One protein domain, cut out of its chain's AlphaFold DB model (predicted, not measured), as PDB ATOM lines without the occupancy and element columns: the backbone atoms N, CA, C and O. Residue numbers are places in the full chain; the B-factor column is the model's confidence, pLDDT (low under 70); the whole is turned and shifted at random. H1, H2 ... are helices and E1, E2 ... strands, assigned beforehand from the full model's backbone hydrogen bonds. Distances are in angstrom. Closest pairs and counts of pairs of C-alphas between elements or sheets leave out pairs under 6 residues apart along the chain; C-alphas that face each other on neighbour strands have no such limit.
ATOM      1  N   THR A   5       9.842 -44.386  62.342       83.38
ATOM      2  CA  THR A   5       8.889 -43.297  62.168       83.38
ATOM      3  C   THR A   5       8.347 -43.169  60.736       83.38
ATOM      4  O   THR A   5       7.144 -42.982  60.555       83.38
ATOM      5  N   HIS A   6       9.181 -43.322  59.699       83.38
ATOM      6  CA  HIS A   6       8.728 -43.175  58.305       83.38
ATOM      7  C   HIS A   6       7.910 -44.380  57.830       83.38
ATOM      8  O   HIS A   6       6.899 -44.223  57.140       83.38
ATOM      9  N   LEU A   7       8.306 -45.588  58.244       84.94
ATOM     10  CA  LEU A   7       7.540 -46.805  57.975       84.94
ATOM     11  C   LEU A   7       6.203 -46.800  58.719       84.94
ATOM     12  O   LEU A   7       5.202 -47.253  58.165       84.94
ATOM     13  N   ASP A   8       6.166 -46.265  59.940       88.00
ATOM     14  CA  ASP A   8       4.932 -46.066  60.701       88.00
ATOM     15  C   ASP A   8       4.005 -45.059  60.021       88.00
ATOM     16  O   ASP A   8       2.813 -45.335  59.869       88.00
ATOM     17  N   HIS A   9       4.540 -43.941  59.528       86.75
ATOM     18  CA  HIS A   9       3.754 -42.965  58.778       86.75
ATOM     19  C   HIS A   9       3.176 -43.563  57.485       86.75
ATOM     20  O   HIS A   9       1.997 -43.380  57.182       86.75
ATOM     21  N   LEU A  10       3.975 -44.343  56.749       86.19
ATOM     22  CA  LEU A  10       3.517 -45.039  55.548       86.19
ATOM     23  C   LEU A  10       2.429 -46.074  55.873       86.19
ATOM     24  O   LEU A  10       1.408 -46.126  55.184       86.19
ATOM     25  N   ALA A  11       2.614 -46.867  56.932       85.69
ATOM     26  CA  ALA A  11       1.663 -47.895  57.351       85.69
ATOM     27  C   ALA A  11       0.309 -47.315  57.782       85.69
ATOM     28  O   ALA A  11      -0.716 -47.950  57.556       85.69
ATOM     29  N   HIS A  12       0.284 -46.109  58.352       87.44
ATOM     30  CA  HIS A  12      -0.945 -45.446  58.806       87.44
ATOM     31  C   HIS A  12      -1.494 -44.418  57.809       87.44
ATOM     32  O   HIS A  12      -2.502 -43.760  58.091       87.44
ATOM     33  N   SER A  13      -0.858 -44.275  56.643       84.38
ATOM     34  CA  SER A  13      -1.311 -43.354  55.609       84.38
ATOM     35  C   SER A  13      -2.720 -43.728  55.141       84.38
ATOM     36  O   SER A  13      -3.004 -44.850  54.715       84.38
ATOM     37  N   ARG A  14      -3.650 -42.781  55.279       82.06
ATOM     38  CA  ARG A  14      -5.015 -42.927  54.762       82.06
ATOM     39  C   ARG A  14      -5.030 -42.586  53.275       82.06
ATOM     40  O   ARG A  14      -4.115 -41.923  52.790       82.06
ATOM     41  N   ARG A  15      -6.081 -43.024  52.568       71.81
ATOM     42  CA  ARG A  15      -6.331 -42.639  51.169       71.81
ATOM     43  C   ARG A  15      -6.099 -41.139  51.007       71.81
ATOM     44  O   ARG A  15      -6.737 -40.341  51.692       71.81
ATOM     45  N   ALA A  16      -5.140 -40.787  50.157       63.56
ATOM     46  CA  ALA A  16      -4.801 -39.399  49.912       63.56
ATOM     47  C   ALA A  16      -5.986 -38.727  49.216       63.56
ATOM     48  O   ALA A  16      -6.458 -39.206  48.183       63.56
ATOM     49  N   ASP A  17      -6.454 -37.605  49.763       58.78
ATOM     50  CA  ASP A  17      -7.432 -36.776  49.074       58.78
ATOM     51  C   ASP A  17      -6.851 -36.366  47.716       58.78
ATOM     52  O   ASP A  17      -5.776 -35.773  47.631       58.78
ATOM     53  N   ALA A  18      -7.574 -36.660  46.632       58.47
ATOM     54  CA  ALA A  18      -7.141 -36.475  45.242       58.47
ATOM     55  C   ALA A  18      -6.907 -35.004  44.813       58.47
ATOM     56  O   ALA A  18      -6.856 -34.698  43.621       58.47
ATOM     57  N   ARG A  19      -6.782 -34.071  45.763       67.94
ATOM     58  CA  ARG A  19      -6.691 -32.622  45.536       67.94
ATOM     59  C   ARG A  19      -5.274 -32.127  45.226       67.94
ATOM     60  O   ARG A  19      -5.091 -30.929  45.029       67.94
ATOM     61  N   GLY A  20      -4.286 -33.019  45.136       69.81
ATOM     62  CA  GLY A  20      -2.937 -32.681  44.683       69.81
ATOM     63  C   GLY A  20      -2.918 -32.130  43.249       69.81
ATOM     64  O   GLY A  20      -3.446 -32.748  42.312       69.81
ATOM     65  N   SER A  21      -2.299 -30.958  43.067       76.88
ATOM     66  CA  SER A  21      -2.117 -30.330  41.751       76.88
ATOM     67  C   SER A  21      -1.040 -31.039  40.922       76.88
ATOM     68  O   SER A  21      -1.147 -31.090  39.696       76.88
ATOM     69  N   SER A  22      -0.045 -31.647  41.574       83.25
ATOM     70  CA  SER A  22       0.975 -32.463  40.918       83.25
ATOM     71  C   SER A  22       0.484 -33.885  40.663       83.25
ATOM     72  O   SER A  22      -0.220 -34.486  41.473       83.25
ATOM     73  N   ARG A  23       0.945 -34.482  39.558       84.38
ATOM     74  CA  ARG A  23       0.714 -35.905  39.265       84.38
ATOM     75  C   ARG A  23       1.314 -36.845  40.320       84.38
ATOM     76  O   ARG A  23       0.869 -37.981  40.409       84.38
ATOM     77  N   TYR A  24       2.312 -36.385  41.078       87.44
ATOM     78  CA  TYR A  24       2.988 -37.179  42.113       87.44
ATOM     79  C   TYR A  24       2.281 -37.146  43.470       87.44
ATOM     80  O   TYR A  24       2.576 -37.989  44.306       87.44
ATOM     81  N   ASP A  25       1.343 -36.215  43.662       86.50
ATOM     82  CA  ASP A  25       0.589 -36.047  44.914       86.50
ATOM     83  C   ASP A  25      -0.739 -36.812  44.900       86.50
ATOM     84  O   ASP A  25      -1.518 -36.758  45.849       86.50
ATOM     85  N   ARG A  26      -1.029 -37.515  43.803       86.38
ATOM     86  CA  ARG A  26      -2.246 -38.309  43.641       86.38
ATOM     87  C   ARG A  26      -1.950 -39.771  43.929       86.38
ATOM     88  O   ARG A  26      -0.900 -40.277  43.536       86.38
ATOM     89  N   ALA A  27      -2.904 -40.447  44.563       88.12
ATOM     90  CA  ALA A  27      -2.848 -41.889  44.749       88.12
ATOM     91  C   ALA A  27      -2.699 -42.611  43.398       88.12
ATOM     92  O   ALA A  27      -3.292 -42.222  42.382       88.12
ATOM     93  N   PHE A  28      -1.901 -43.675  43.386       90.62
ATOM     94  CA  PHE A  28      -1.726 -44.511  42.210       90.62
ATOM     95  C   PHE A  28      -2.786 -45.613  42.223       90.62
ATOM     96  O   PHE A  28      -2.598 -46.677  42.806       90.62
ATOM     97  N   ALA A  29      -3.919 -45.336  41.579       92.38
ATOM     98  CA  ALA A  29      -5.026 -46.278  41.471       92.38
ATOM     99  C   ALA A  29      -5.001 -47.019  40.126       92.38
ATOM    100  O   ALA A  29      -5.012 -46.384  39.063       92.38
ATOM    101  N   ARG A  30      -4.976 -48.354  40.140       94.25
ATOM    102  CA  ARG A  30      -4.993 -49.203  38.933       94.25
ATOM    103  C   ARG A  30      -5.759 -50.495  39.188       94.25
ATOM    104  O   ARG A  30      -5.896 -50.929  40.323       94.25
ATOM    105  N   LYS A  31      -6.233 -51.131  38.117       93.81
ATOM    106  CA  LYS A  31      -6.727 -52.508  38.164       93.81
ATOM    107  C   LYS A  31      -5.586 -53.426  37.729       93.81
ATOM    108  O   LYS A  31      -5.136 -53.322  36.591       93.81
ATOM    109  N   ILE A  32      -5.095 -54.257  38.638       92.62
ATOM    110  CA  ILE A  32      -4.104 -55.296  38.350       92.62
ATOM    111  C   ILE A  32      -4.814 -56.621  38.116       92.62
ATOM    112  O   ILE A  32      -5.858 -56.876  38.708       92.62
ATOM    113  N   ASP A  33      -4.262 -57.455  37.245       88.69
ATOM    114  CA  ASP A  33      -4.712 -58.834  37.103       88.69
ATOM    115  C   ASP A  33      -3.936 -59.707  38.092       88.69
ATOM    116  O   ASP A  33      -2.705 -59.657  38.135       88.69
ATOM    117  N   THR A  34      -4.644 -60.437  38.946       84.19
ATOM    118  CA  THR A  34      -4.065 -61.391  39.892       84.19
ATOM    119  C   THR A  34      -4.800 -62.706  39.693       84.19
ATOM    120  O   THR A  34      -5.985 -62.799  39.996       84.19
ATOM    121  N   ASP A  35      -4.115 -63.696  39.122       84.06
ATOM    122  CA  ASP A  35      -4.669 -65.025  38.834       84.06
ATOM    123  C   ASP A  35      -5.938 -65.008  37.952       84.06
ATOM    124  O   ASP A  35      -6.849 -65.818  38.123       84.06
ATOM    125  N   GLY A  36      -6.027 -64.063  37.009       83.69
ATOM    126  CA  GLY A  36      -7.188 -63.880  36.127       83.69
ATOM    127  C   GLY A  36      -8.341 -63.102  36.773       83.69
ATOM    128  O   GLY A  36      -9.355 -62.830  36.122       83.69
ATOM    129  N   LEU A  37      -8.208 -62.727  38.049       83.12
ATOM    130  CA  LEU A  37      -9.150 -61.888  38.770       83.12
ATOM    131  C   LEU A  37      -8.599 -60.463  38.842       83.12
ATOM    132  O   LEU A  37      -7.688 -60.136  39.601       83.12
ATOM    133  N   GLY A  38      -9.188 -59.577  38.041       88.69
ATOM    134  CA  GLY A  38      -8.818 -58.171  38.046       88.69
ATOM    135  C   GLY A  38      -9.183 -57.488  39.369       88.69
ATOM    136  O   GLY A  38     -10.359 -57.216  39.618       88.69
ATOM    137  N   ARG A  39      -8.181 -57.142  40.175       92.88
ATOM    138  CA  ARG A  39      -8.306 -56.461  41.466       92.88
ATOM    139  C   ARG A  39      -7.926 -54.988  41.346       92.88
ATOM    140  O   ARG A  39      -6.911 -54.640  40.750       92.88
ATOM    141  N   ALA A  40      -8.743 -54.105  41.912       94.69
ATOM    142  CA  ALA A  40      -8.371 -52.702  42.061       94.69
ATOM    143  C   ALA A  40      -7.367 -52.559  43.213       94.69
ATOM    144  O   ALA A  40      -7.577 -53.134  44.279       94.69
ATOM    145  N   ILE A  41      -6.301 -51.804  42.973       94.56
ATOM    146  CA  ILE A  41      -5.322 -51.384  43.973       94.56
ATOM    147  C   ILE A  41      -5.237 -49.864  43.992       94.56
ATOM    148  O   ILE A  41      -5.411 -49.205  42.960       94.56
ATOM    149  N   GLU A  42      -4.921 -49.320  45.155       94.56
ATOM    150  CA  GLU A  42      -4.696 -47.903  45.378       94.56
ATOM    151  C   GLU A  42      -3.452 -47.706  46.243       94.56
ATOM    152  O   GLU A  42      -3.501 -47.639  47.470       94.56
ATOM    153  N   CYS A  43      -2.301 -47.598  45.584       94.50
ATOM    154  CA  CYS A  43      -1.052 -47.298  46.268       94.50
ATOM    155  C   CYS A  43      -1.025 -45.813  46.687       94.50
ATOM    156  O   CYS A  43      -1.614 -44.961  46.005       94.50
ATOM    157  N   PRO A  44      -0.310 -45.461  47.772       93.06
ATOM    158  CA  PRO A  44      -0.174 -44.080  48.202       93.06
ATOM    159  C   PRO A  44       0.494 -43.223  47.122       93.06
ATOM    160  O   PRO A  44       1.113 -43.722  46.175       93.06
ATOM    161  N   ALA A  45       0.361 -41.907  47.268       92.75
ATOM    162  CA  ALA A  45       0.971 -40.953  46.356       92.75
ATOM    163  C   ALA A  45       2.498 -41.172  46.266       92.75
ATOM    164  O   ALA A  45       3.143 -41.341  47.306       92.75
ATOM    165  N   PRO A  46       3.101 -41.153  45.062       96.00
ATOM    166  CA  PRO A  46       4.548 -41.283  44.902       96.00
ATOM    167  C   PRO A  46       5.376 -40.307  45.749       96.00
ATOM    168  O   PRO A  46       6.466 -40.672  46.184       96.00
ATOM    169  N   SER A  47       4.868 -39.098  46.020       93.75
ATOM    170  CA  SER A  47       5.530 -38.126  46.901       93.75
ATOM    171  C   SER A  47       5.608 -38.571  48.364       93.75
ATOM    172  O   SER A  47       6.578 -38.239  49.030       93.75
ATOM    173  N   LEU A  48       4.678 -39.395  48.853       91.31
ATOM    174  CA  LEU A  48       4.749 -39.937  50.214       91.31
ATOM    175  C   LEU A  48       5.891 -40.957  50.368       91.31
ATOM    176  O   LEU A  48       6.558 -41.008  51.395       91.31
ATOM    177  N   LEU A  49       6.119 -41.779  49.338       94.12
ATOM    178  CA  LEU A  49       7.226 -42.743  49.317       94.12
ATOM    179  C   LEU A  49       8.573 -42.089  49.012       94.12
ATOM    180  O   LEU A  49       9.609 -42.641  49.378       94.12
ATOM    181  N   ALA A  50       8.563 -40.943  48.331       94.94
ATOM    182  CA  ALA A  50       9.765 -40.206  47.984       94.94
ATOM    183  C   ALA A  50      10.615 -39.894  49.221       94.94
ATOM    184  O   ALA A  50      11.817 -40.142  49.191       94.94
ATOM    185  N   ASP A  51       9.997 -39.432  50.307       90.56
ATOM    186  CA  ASP A  51      10.707 -39.066  51.537       90.56
ATOM    187  C   ASP A  51      11.387 -40.282  52.186       90.56
ATOM    188  O   ASP A  51      12.581 -40.241  52.477       90.56
ATOM    189  N   TYR A  52      10.666 -41.404  52.299       91.81
ATOM    190  CA  TYR A  52      11.222 -42.672  52.790       91.81
ATOM    191  C   TYR A  52      12.397 -43.159  51.929       91.81
ATOM    192  O   TYR A  52      13.448 -43.549  52.438       91.81
ATOM    193  N   VAL A  53      12.243 -43.113  50.603       95.12
ATOM    194  CA  VAL A  53      13.302 -43.507  49.670       95.12
ATOM    195  C   VAL A  53      14.516 -42.590  49.801       95.12
ATOM    196  O   VAL A  53      15.642 -43.083  49.814       95.12
ATOM    197  N   LEU A  54      14.318 -41.274  49.902       95.06
ATOM    198  CA  LEU A  54      15.413 -40.318  50.034       95.06
ATOM    199  C   LEU A  54      16.188 -40.507  51.335       95.06
ATOM    200  O   LEU A  54      17.412 -40.441  51.289       95.06
ATOM    201  N   GLU A  55      15.522 -40.796  52.455       92.38
ATOM    202  CA  GLU A  55      16.194 -41.114  53.722       92.38
ATOM    203  C   GLU A  55      17.136 -42.317  53.558       92.38
ATOM    204  O   GLU A  55      18.311 -42.265  53.933       92.38
ATOM    205  N   VAL A  56      16.649 -43.384  52.916       92.12
ATOM    206  CA  VAL A  56      17.430 -44.604  52.683       92.12
ATOM    207  C   VAL A  56      18.554 -44.392  51.667       92.12
ATOM    208  O   VAL A  56      19.630 -44.968  51.821       92.12
ATOM    209  N   LEU A  57      18.321 -43.603  50.615       94.06
ATOM    210  CA  LEU A  57      19.335 -43.292  49.600       94.06
ATOM    211  C   LEU A  57      20.397 -42.320  50.117       94.06
ATOM    212  O   LEU A  57      21.533 -42.365  49.643       94.06
ATOM    213  N   ALA A  58      20.033 -41.437  51.049       93.88
ATOM    214  CA  ALA A  58      20.931 -40.418  51.553       93.88
ATOM    215  C   ALA A  58      22.109 -41.040  52.294       93.88
ATOM    216  O   ALA A  58      23.200 -40.544  52.111       93.88
ATOM    217  N   GLU A  59      21.964 -42.105  53.093       89.06
ATOM    218  CA  GLU A  59      23.096 -42.760  53.796       89.06
ATOM    219  C   GLU A  59      24.087 -41.767  54.468       89.06
ATOM    220  O   GLU A  59      25.294 -41.996  54.504       89.06
ATOM    221  N   GLY A  60      23.597 -40.621  54.957       88.69
ATOM    222  CA  GLY A  60      24.424 -39.558  55.552       88.69
ATOM    223  C   GLY A  60      25.093 -38.574  54.577       88.69
ATOM    224  O   GLY A  60      25.857 -37.718  55.015       88.69
ATOM    225  N   ARG A  61      24.812 -38.646  53.273       94.44
ATOM    226  CA  ARG A  61      25.285 -37.712  52.236       94.44
ATOM    227  C   ARG A  61      24.157 -36.799  51.749       94.44
ATOM    228  O   ARG A  61      22.984 -37.163  51.715       94.44
ATOM    229  N   THR A  62      24.531 -35.579  51.371       96.56
ATOM    230  CA  THR A  62      23.602 -34.578  50.837       96.56
ATOM    231  C   THR A  62      23.212 -34.937  49.412       96.56
ATOM    232  O   THR A  62      24.074 -35.004  48.537       96.56
ATOM    233  N   LEU A  63      21.915 -35.116  49.175       98.00
ATOM    234  CA  LEU A  63      21.362 -35.386  47.851       98.00
ATOM    235  C   LEU A  63      20.863 -34.095  47.197       98.00
ATOM    236  O   LEU A  63      20.238 -33.250  47.838       98.00
ATOM    237  N   LEU A  64      21.128 -33.950  45.903       97.94
ATOM    238  CA  LEU A  64      20.740 -32.805  45.084       97.94
ATOM    239  C   LEU A  64      20.203 -33.289  43.731       97.94
ATOM    240  O   LEU A  64      20.497 -34.391  43.270       97.94
ATOM    241  N   ARG A  65      19.431 -32.444  43.049       97.94
ATOM    242  CA  ARG A  65      18.926 -32.703  41.695       97.94
ATOM    243  C   ARG A  65      19.772 -31.989  40.646       97.94
ATOM    244  O   ARG A  65      19.880 -30.763  40.672       97.94
ATOM    245  N   ARG A  66      20.234 -32.719  39.626       97.12
ATOM    246  CA  ARG A  66      20.857 -32.160  38.411       97.12
ATOM    247  C   ARG A  66      20.176 -32.727  37.168       97.12
ATOM    248  O   ARG A  66      20.448 -33.847  36.748       97.12
ATOM    249  N   GLY A  67      19.262 -31.959  36.571       95.12
ATOM    250  CA  GLY A  67      18.467 -32.438  35.437       95.12
ATOM    251  C   GLY A  67      17.686 -33.707  35.800       95.12
ATOM    252  O   GLY A  67      16.904 -33.695  36.753       95.12
ATOM    253  N   ALA A  68      17.905 -34.794  35.055       94.44
ATOM    254  CA  ALA A  68      17.280 -36.105  35.269       94.44
ATOM    255  C   ALA A  68      17.942 -36.965  36.365       94.44
ATOM    256  O   ALA A  68      17.451 -38.058  36.648       94.44
ATOM    257  N   LEU A  69      19.022 -36.479  36.982       96.94
ATOM    258  CA  LEU A  69      19.865 -37.243  37.899       96.94
ATOM    259  C   LEU A  69      19.714 -36.772  39.349       96.94
ATOM    260  O   LEU A  69      19.468 -35.587  39.612       96.94
ATOM    261  N   ILE A  70      19.921 -37.713  40.267       97.94
ATOM    262  CA  ILE A  70      20.214 -37.450  41.676       97.94
ATOM    263  C   ILE A  70      21.735 -37.480  41.831       97.94
ATOM    264  O   ILE A  70      22.384 -38.451  41.441       97.94
ATOM    265  N   VAL A  71      22.295 -36.398  42.356       98.00
ATOM    266  CA  VAL A  71      23.737 -36.196  42.523       98.00
ATOM    267  C   VAL A  71      24.067 -35.902  43.980       98.00
ATOM    268  O   VAL A  71      23.186 -35.515  44.750       98.00
ATOM    269  N   ASP A  72      25.325 -36.081  44.358       97.25
ATOM    270  CA  ASP A  72      25.823 -35.665  45.668       97.25
ATOM    271  C   ASP A  72      26.217 -34.170  45.698       97.25
ATOM    272  O   ASP A  72      25.966 -33.405  44.759       97.25
ATOM    273  N   SER A  73      26.850 -33.732  46.791       95.94
ATOM    274  CA  SER A  73      27.343 -32.359  46.961       95.94
ATOM    275  C   SER A  73      28.457 -31.968  45.982       95.94
ATOM    276  O   SER A  73      28.655 -30.776  45.737       95.94
ATOM    277  N   THR A  74      29.163 -32.937  45.396       95.12
ATOM    278  CA  THR A  74      30.190 -32.701  44.372       95.12
ATOM    279  C   THR A  74      29.566 -32.497  42.991       95.12
ATOM    280  O   THR A  74      30.125 -31.789  42.152       95.12
ATOM    281  N   GLY A  75      28.345 -32.997  42.789       95.69
ATOM    282  CA  GLY A  75      27.624 -32.950  41.518       95.69
ATOM    283  C   GLY A  75      27.767 -34.218  40.686       95.69
ATOM    284  O   GLY A  75      27.293 -34.230  39.540       95.69
ATOM    285  N   GLU A  76      28.383 -35.252  41.262       96.75
ATOM    286  CA  GLU A  76      28.508 -36.581  40.682       96.75
ATOM    287  C   GLU A  76      27.242 -37.411  40.944       96.75
ATOM    288  O   GLU A  76      26.650 -37.323  42.027       96.75
ATOM    289  N   PRO A  77      26.775 -38.208  39.966       97.25
ATOM    290  CA  PRO A  77      25.642 -39.103  40.167       97.25
ATOM    291  C   PRO A  77      25.936 -40.118  41.271       97.25
ATOM    292  O   PRO A  77      26.955 -40.804  41.234       97.25
ATOM    293  N   ILE A  78      25.010 -40.281  42.218       97.38
ATOM    294  CA  ILE A  78      25.189 -41.263  43.303       97.38
ATOM    295  C   ILE A  78      25.155 -42.718  42.801       97.38
ATOM    296  O   ILE A  78      25.673 -43.610  43.469       97.38
ATOM    297  N   ALA A  79      24.509 -42.946  41.651       97.00
ATOM    298  CA  ALA A  79      24.440 -44.189  40.888       97.00
ATOM    299  C   ALA A  79      23.777 -43.909  39.520       97.00
ATOM    300  O   ALA A  79      23.250 -42.816  39.288       97.00
ATOM    301  N   SER A  80      23.764 -44.896  38.617       97.19
ATOM    302  CA  SER A  80      22.957 -44.811  37.392       97.19
ATOM    303  C   SER A  80      21.458 -44.811  37.718       97.19
ATOM    304  O   SER A  80      21.027 -45.370  38.728       97.19
ATOM    305  N   THR A  81      20.638 -44.219  36.843       96.81
ATOM    306  CA  THR A  81      19.176 -44.202  37.020       96.81
ATOM    307  C   THR A  81      18.604 -45.614  37.153       96.81
ATOM    308  O   THR A  81      17.767 -45.847  38.019       96.81
ATOM    309  N   ASP A  82      19.090 -46.575  36.364       97.44
ATOM    310  CA  ASP A  82      18.612 -47.962  36.416       97.44
ATOM    311  C   ASP A  82      18.980 -48.648  37.736       97.44
ATOM    312  O   ASP A  82      18.148 -49.340  38.322       97.44
ATOM    313  N   ALA A  83      20.184 -48.392  38.260       97.44
ATOM    314  CA  ALA A  83      20.590 -48.898  39.567       97.44
ATOM    315  C   ALA A  83      19.738 -48.297  40.697       97.44
ATOM    316  O   ALA A  83      19.355 -49.009  41.625       97.44
ATOM    317  N   LEU A  84      19.385 -47.009  40.608       97.62
ATOM    318  CA  LEU A  84      18.484 -46.368  41.571       97.62
ATOM    319  C   LEU A  84      17.063 -46.931  41.489       97.62
ATOM    320  O   LEU A  84      16.465 -47.205  42.525       97.62
ATOM    321  N   LEU A  85      16.531 -47.159  40.287       97.75
ATOM    322  CA  LEU A  85      15.214 -47.776  40.106       97.75
ATOM    323  C   LEU A  85      15.182 -49.207  40.659       97.75
ATOM    324  O   LEU A  85      14.248 -49.556  41.378       97.75
ATOM    325  N   ALA A  86      16.216 -50.010  40.390       97.69
ATOM    326  CA  ALA A  86      16.354 -51.356  40.947       97.69
ATOM    327  C   ALA A  86      16.457 -51.332  42.481       97.69
ATOM    328  O   ALA A  86      15.829 -52.142  43.164       97.69
ATOM    329  N   ARG A  87      17.188 -50.362  43.039       97.31
ATOM    330  CA  ARG A  87      17.288 -50.176  44.489       97.31
ATOM    331  C   ARG A  87      15.946 -49.788  45.110       97.31
ATOM    332  O   ARG A  87      15.563 -50.378  46.112       97.31
ATOM    333  N   ILE A  88      15.209 -48.849  44.513       97.44
ATOM    334  CA  ILE A  88      13.865 -48.459  44.974       97.44
ATOM    335  C   ILE A  88      12.910 -49.650  44.910       97.44
ATOM    336  O   ILE A  88      12.179 -49.892  45.865       97.44
ATOM    337  N   HIS A  89      12.944 -50.424  43.823       97.56
ATOM    338  CA  HIS A  89      12.175 -51.660  43.713       97.56
ATOM    339  C   HIS A  89      12.475 -52.611  44.879       97.56
ATOM    340  O   HIS A  89      11.549 -53.027  45.567       97.56
ATOM    341  N   GLY A  90      13.755 -52.895  45.144       96.75
ATOM    342  CA  GLY A  90      14.161 -53.765  46.250       96.75
ATOM    343  C   GLY A  90      13.704 -53.258  47.622       96.75
ATOM    344  O   GLY A  90      13.295 -54.054  48.459       96.75
ATOM    345  N   LEU A  91      13.699 -51.938  47.845       95.88
ATOM    346  CA  LEU A  91      13.178 -51.347  49.085       95.88
ATOM    347  C   LEU A  91      11.670 -51.554  49.249       95.88
ATOM    348  O   LEU A  91      11.217 -51.877  50.344       95.88
ATOM    349  N   LEU A  92      10.896 -51.374  48.175       95.94
ATOM    350  CA  LEU A  92       9.443 -51.562  48.216       95.94
ATOM    351  C   LEU A  92       9.055 -53.042  48.330       95.94
ATOM    352  O   LEU A  92       8.069 -53.373  48.983       95.94
ATOM    353  N   GLU A  93       9.831 -53.933  47.717       96.56
ATOM    354  CA  GLU A  93       9.662 -55.383  47.831       96.56
ATOM    355  C   GLU A  93       9.986 -55.887  49.245       96.56
ATOM    356  O   GLU A  93       9.288 -56.751  49.771       96.56
ATOM    357  N   ALA A  94      10.987 -55.290  49.899       95.38
ATOM    358  CA  ALA A  94      11.395 -55.616  51.264       95.38
ATOM    359  C   ALA A  94      10.518 -54.977  52.361       95.38
ATOM    360  O   ALA A  94      10.871 -55.048  53.541       95.38
ATOM    361  N   LEU A  95       9.388 -54.345  52.012       93.62
ATOM    362  CA  LEU A  95       8.482 -53.766  53.005       93.62
ATOM    363  C   LEU A  95       7.945 -54.853  53.959       93.62
ATOM    364  O   LEU A  95       7.395 -55.862  53.493       93.62
ATOM    365  N   PRO A  96       8.064 -54.656  55.288       94.31
ATOM    366  CA  PRO A  96       7.690 -55.671  56.263       94.31
ATOM    367  C   PRO A  96       6.194 -55.994  56.236       94.31
ATOM    368  O   PRO A  96       5.341 -55.178  55.887       94.31
ATOM    369  N   GLU A  97       5.849 -57.206  56.659       94.69
ATOM    370  CA  GLU A  97       4.452 -57.539  56.905       94.69
ATOM    371  C   GLU A  97       3.928 -56.808  58.134       94.69
ATOM    372  O   GLU A  97       4.501 -56.905  59.218       94.69
ATOM    373  N   ARG A  98       2.820 -56.088  57.960       94.75
ATOM    374  CA  ARG A  98       2.179 -55.315  59.019       94.75
ATOM    375  C   ARG A  98       0.672 -55.571  59.035       94.75
ATOM    376  O   ARG A  98      -0.032 -55.062  58.159       94.75
ATOM    377  N   PRO A  99       0.154 -56.356  59.998       93.44
ATOM    378  CA  PRO A  99      -1.276 -56.654  60.080       93.44
ATOM    379  C   PRO A  99      -2.115 -55.428  60.477       93.44
ATOM    380  O   PRO A  99      -3.314 -55.392  60.205       93.44
ATOM    381  N   ASP A 100      -1.486 -54.420  61.083       94.50
ATOM    382  CA  ASP A 100      -2.057 -53.133  61.486       94.50
ATOM    383  C   ASP A 100      -2.063 -52.084  60.360       94.50
ATOM    384  O   ASP A 100      -2.794 -51.099  60.445       94.50
ATOM    385  N   ALA A 101      -1.293 -52.292  59.286       93.50
ATOM    386  CA  ALA A 101      -1.149 -51.298  58.230       93.50
ATOM    387  C   ALA A 101      -2.447 -51.086  57.436       93.50
ATOM    388  O   ALA A 101      -3.207 -52.026  57.182       93.50
ATOM    389  N   ALA A 102      -2.665 -49.848  56.999       94.12
ATOM    390  CA  ALA A 102      -3.774 -49.424  56.161       94.12
ATOM    391  C   ALA A 102      -3.730 -50.061  54.759       94.12
ATOM    392  O   ALA A 102      -2.705 -50.571  54.302       94.12
ATOM    393  N   GLU A 103      -4.864 -50.008  54.056       94.12
ATOM    394  CA  GLU A 103      -5.037 -50.587  52.716       94.12
ATOM    395  C   GLU A 103      -3.963 -50.132  51.701       94.12
ATOM    396  O   GLU A 103      -3.368 -51.014  51.082       94.12
ATOM    397  N   PRO A 104      -3.583 -48.836  51.596       93.75
ATOM    398  CA  PRO A 104      -2.577 -48.408  50.617       93.75
ATOM    399  C   PRO A 104      -1.205 -49.070  50.799       93.75
ATOM    400  O   PRO A 104      -0.514 -49.369  49.824       93.75
ATOM    401  N   TYR A 105      -0.807 -49.340  52.046       94.50
ATOM    402  CA  TYR A 105       0.431 -50.060  52.351       94.50
ATOM    403  C   TYR A 105       0.373 -51.506  51.848       94.50
ATOM    404  O   TYR A 105       1.308 -52.001  51.215       94.50
ATOM    405  N   ARG A 106      -0.752 -52.185  52.106       95.12
ATOM    406  CA  ARG A 106      -0.981 -53.565  51.653       95.12
ATOM    407  C   ARG A 106      -1.016 -53.644  50.128       95.12
ATOM    408  O   ARG A 106      -0.459 -54.581  49.563       95.12
ATOM    409  N   ASP A 107      -1.590 -52.638  49.477       95.69
ATOM    410  CA  ASP A 107      -1.659 -52.541  48.022       95.69
ATOM    411  C   ASP A 107      -0.286 -52.323  47.373       95.69
ATOM    412  O   ASP A 107      -0.042 -52.879  46.303       95.69
ATOM    413  N   ILE A 108       0.651 -51.603  48.013       95.31
ATOM    414  CA  ILE A 108       2.052 -51.563  47.546       95.31
ATOM    415  C   ILE A 108       2.654 -52.965  47.571       95.31
ATOM    416  O   ILE A 108       3.204 -53.406  46.561       95.31
ATOM    417  N   ARG A 109       2.550 -53.676  48.704       95.31
ATOM    418  CA  ARG A 109       3.112 -55.033  48.832       95.31
ATOM    419  C   ARG A 109       2.513 -55.973  47.784       95.31
ATOM    420  O   ARG A 109       3.249 -56.708  47.132       95.31
ATOM    421  N   LEU A 110       1.201 -55.889  47.556       94.94
ATOM    422  CA  LEU A 110       0.517 -56.651  46.513       94.94
ATOM    423  C   LEU A 110       1.010 -56.285  45.103       94.94
ATOM    424  O   LEU A 110       1.279 -57.175  44.294       94.94
ATOM    425  N   LEU A 111       1.174 -54.992  44.798       95.62
ATOM    426  CA  LEU A 111       1.717 -54.534  43.516       95.62
ATOM    427  C   LEU A 111       3.145 -55.054  43.283       95.62
ATOM    428  O   LEU A 111       3.483 -55.420  42.157       95.62
ATOM    429  N   MET A 112       3.983 -55.098  44.325       95.88
ATOM    430  CA  MET A 112       5.352 -55.613  44.213       95.88
ATOM    431  C   MET A 112       5.374 -57.134  43.993       95.88
ATOM    432  O   MET A 112       6.123 -57.602  43.131       95.88
ATOM    433  N   ALA A 113       4.517 -57.882  44.698       94.38
ATOM    434  CA  ALA A 113       4.465 -59.346  44.653       94.38
ATOM    435  C   ALA A 113       3.887 -59.917  43.344       94.38
ATOM    436  O   ALA A 113       4.311 -60.972  42.884       94.38
ATOM    437  N   THR A 114       2.930 -59.224  42.722       90.50
ATOM    438  CA  THR A 114       2.196 -59.718  41.535       90.50
ATOM    439  C   THR A 114       2.970 -59.613  40.219       90.50
ATOM    440  O   THR A 114       2.519 -60.128  39.200       90.50
ATOM    441  N   GLY A 115       4.122 -58.933  40.188       81.31
ATOM    442  CA  GLY A 115       4.928 -58.804  38.967       81.31
ATOM    443  C   GLY A 115       4.295 -57.956  37.852       81.31
ATOM    444  O   GLY A 115       4.758 -58.003  36.714       81.31
ATOM    445  N   SER A 116       3.259 -57.166  38.157       88.25
ATOM    446  CA  SER A 116       2.530 -56.337  37.185       88.25
ATOM    447  C   SER A 116       3.435 -55.339  36.441       88.25
ATOM    448  O   SER A 116       4.350 -54.757  37.022       88.25
ATOM    449  N   THR A 117       3.126 -55.025  35.179       90.25
ATOM    450  CA  THR A 117       3.798 -53.949  34.417       90.25
ATOM    451  C   THR A 117       3.665 -52.578  35.091       90.25
ATOM    452  O   THR A 117       4.560 -51.736  34.985       90.25
ATOM    453  N   TYR A 118       2.594 -52.362  35.862       94.88
ATOM    454  CA  TYR A 118       2.387 -51.139  36.638       94.88
ATOM    455  C   TYR A 118       3.409 -50.953  37.766       94.88
ATOM    456  O   TYR A 118       3.623 -49.821  38.195       94.88
ATOM    457  N   ARG A 119       4.093 -52.022  38.197       95.75
ATOM    458  CA  ARG A 119       5.178 -51.965  39.184       95.75
ATOM    459  C   ARG A 119       6.302 -51.042  38.727       95.75
ATOM    460  O   ARG A 119       6.678 -50.129  39.453       95.75
ATOM    461  N   ALA A 120       6.791 -51.235  37.501       95.69
ATOM    462  CA  ALA A 120       7.862 -50.411  36.941       95.69
ATOM    463  C   ALA A 120       7.427 -48.944  36.792       95.69
ATOM    464  O   ALA A 120       8.200 -48.030  37.081       95.69
ATOM    465  N   VAL A 121       6.165 -48.716  36.404       96.50
ATOM    466  CA  VAL A 121       5.581 -47.371  36.310       96.50
ATOM    467  C   VAL A 121       5.559 -46.693  37.679       96.50
ATOM    468  O   VAL A 121       5.984 -45.545  37.792       96.50
ATOM    469  N   TYR A 122       5.100 -47.393  38.715       96.56
ATOM    470  CA  TYR A 122       5.014 -46.842  40.063       96.56
ATOM    471  C   TYR A 122       6.400 -46.558  40.654       96.56
ATOM    472  O   TYR A 122       6.645 -45.444  41.112       96.56
ATOM    473  N   VAL A 123       7.349 -47.494  40.536       97.62
ATOM    474  CA  VAL A 123       8.751 -47.296  40.958       97.62
ATOM    475  C   VAL A 123       9.365 -46.072  40.271       97.62
ATOM    476  O   VAL A 123      10.004 -45.244  40.922       97.62
ATOM    477  N   ARG A 124       9.124 -45.900  38.966       97.75
ATOM    478  CA  ARG A 124       9.593 -44.720  38.232       97.75
ATOM    479  C   ARG A 124       8.955 -43.427  38.738       97.75
ATOM    480  O   ARG A 124       9.652 -42.423  38.857       97.75
ATOM    481  N   GLN A 125       7.662 -43.441  39.053       97.19
ATOM    482  CA  GLN A 125       6.984 -42.275  39.623       97.19
ATOM    483  C   GLN A 125       7.528 -41.909  41.007       97.19
ATOM    484  O   GLN A 125       7.692 -40.722  41.275       97.19
ATOM    485  N   VAL A 126       7.852 -42.895  41.850       97.69
ATOM    486  CA  VAL A 126       8.495 -42.670  43.157       97.69
ATOM    487  C   VAL A 126       9.886 -42.060  42.973       97.69
ATOM    488  O   VAL A 126      10.196 -41.062  43.616       97.69
ATOM    489  N   TYR A 127      10.695 -42.578  42.040       98.06
ATOM    490  CA  TYR A 127      11.989 -41.975  41.689       98.06
ATOM    491  C   TYR A 127      11.843 -40.520  41.225       98.06
ATOM    492  O   TYR A 127      12.577 -39.641  41.674       98.06
ATOM    493  N   ASP A 128      10.895 -40.245  40.327       97.62
ATOM    494  CA  ASP A 128      10.684 -38.896  39.811       97.62
ATOM    495  C   ASP A 128      10.177 -37.931  40.892       97.62
ATOM    496  O   ASP A 128      10.582 -36.767  40.891       97.62
ATOM    497  N   ALA A 129       9.347 -38.406  41.825       96.94
ATOM    498  CA  ALA A 129       8.899 -37.637  42.981       96.94
ATOM    499  C   ALA A 129      10.054 -37.346  43.956       96.94
ATOM    500  O   ALA A 129      10.259 -36.186  44.309       96.94
ATOM    501  N   ALA A 130      10.869 -38.354  44.289       97.44
ATOM    502  CA  ALA A 130      12.086 -38.215  45.096       97.44
ATOM    503  C   ALA A 130      13.067 -37.224  44.475       97.44
ATOM    504  O   ALA A 130      13.554 -36.308  45.125       97.44
ATOM    505  N   ARG A 131      13.309 -37.324  43.170       97.69
ATOM    506  CA  ARG A 131      14.143 -36.348  42.473       97.69
ATOM    507  C   ARG A 131      13.529 -34.948  42.513       97.69
ATOM    508  O   ARG A 131      14.264 -33.967  42.597       97.69
ATOM    509  N   ALA A 132      12.207 -34.824  42.392       96.56
ATOM    510  CA  ALA A 132      11.528 -33.534  42.363       96.56
ATOM    511  C   ALA A 132      11.563 -32.792  43.706       96.56
ATOM    512  O   ALA A 132      11.594 -31.560  43.671       96.56
ATOM    513  N   SER A 133      11.597 -33.506  44.838       96.06
ATOM    514  CA  SER A 133      11.686 -32.915  46.180       96.06
ATOM    515  C   SER A 133      13.098 -32.452  46.561       96.06
ATOM    516  O   SER A 133      13.249 -31.634  47.467       96.06
ATOM    517  N   LEU A 134      14.136 -32.896  45.843       97.62
ATOM    518  CA  LEU A 134      15.515 -32.487  46.111       97.62
ATOM    519  C   LEU A 134      15.827 -31.044  45.663       97.62
ATOM    520  O   LEU A 134      15.393 -30.609  44.585       97.62
TER     521      LEU A 134
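What this domain is: This is residues 5 to 134 of the 277 residues of an uncharacterized protein of Agromyces kandeliae (UniProt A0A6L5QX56). Helix H5 runs through the middle with H2 and H3 crossing it steeply, and a two-stranded hairpin lies toward each end of the long axis: E1 and E2 beside H4, and the small E3 and E4 near the last turns of H5. H1 packs on H2. The 130 printed residues hold five named helices and four named strands, in the order H1 E1 E2 H2 E3 E4 H3 H4 H5, a mixed class with two antiparallel sheets. The whole is compact, radius of gyration of the C-alphas 14.8 A, but elongated, spanning 48 by 30 by 27 A.

Where its parts are: H1 is residues 5 to 11, from C-alpha 5 at (8.889, -43.297, 62.168). E1 is residues 28 to 34, 17.2 A, and E2 37 to 43, 18.3 A. H2 is 46 to 58, 17.7 A; E3 is 64 to 66 and E4 69 to 71. H3 is 81 to 93, 18.2 A, H4 103 to 113, 15.2 A, and H5 117 to 133, 25.4 A, ending at (11.686, -32.915, 46.180).

How they stand to each other: H1 touches H2, residues 48 to 52 alone, closest C-alphas His 6 and Tyr 52, 6.1 A. In hairpin E1 and E2, N 30 and O 41 are 3.0 A apart; C-alphas Cys 43 and Pro 104, closest of E2 and H4, 4.7 A. H2 touches H5, closest C-alphas Ala 50 and Ala 130, 4.2 A. In hairpin E3 and E4, N 64 and O 71 are 2.8 A apart. O i to N i+4 pairs are within hydrogen-bond range throughout H1, H3 and H4, in 7 of 9 in H2 and 12 of 13 in H5.

The domain as a whole: The printed part has no cut. The link H1 to E1, 16 residues, is long. Residues 16 to 20 have pLDDT under 70.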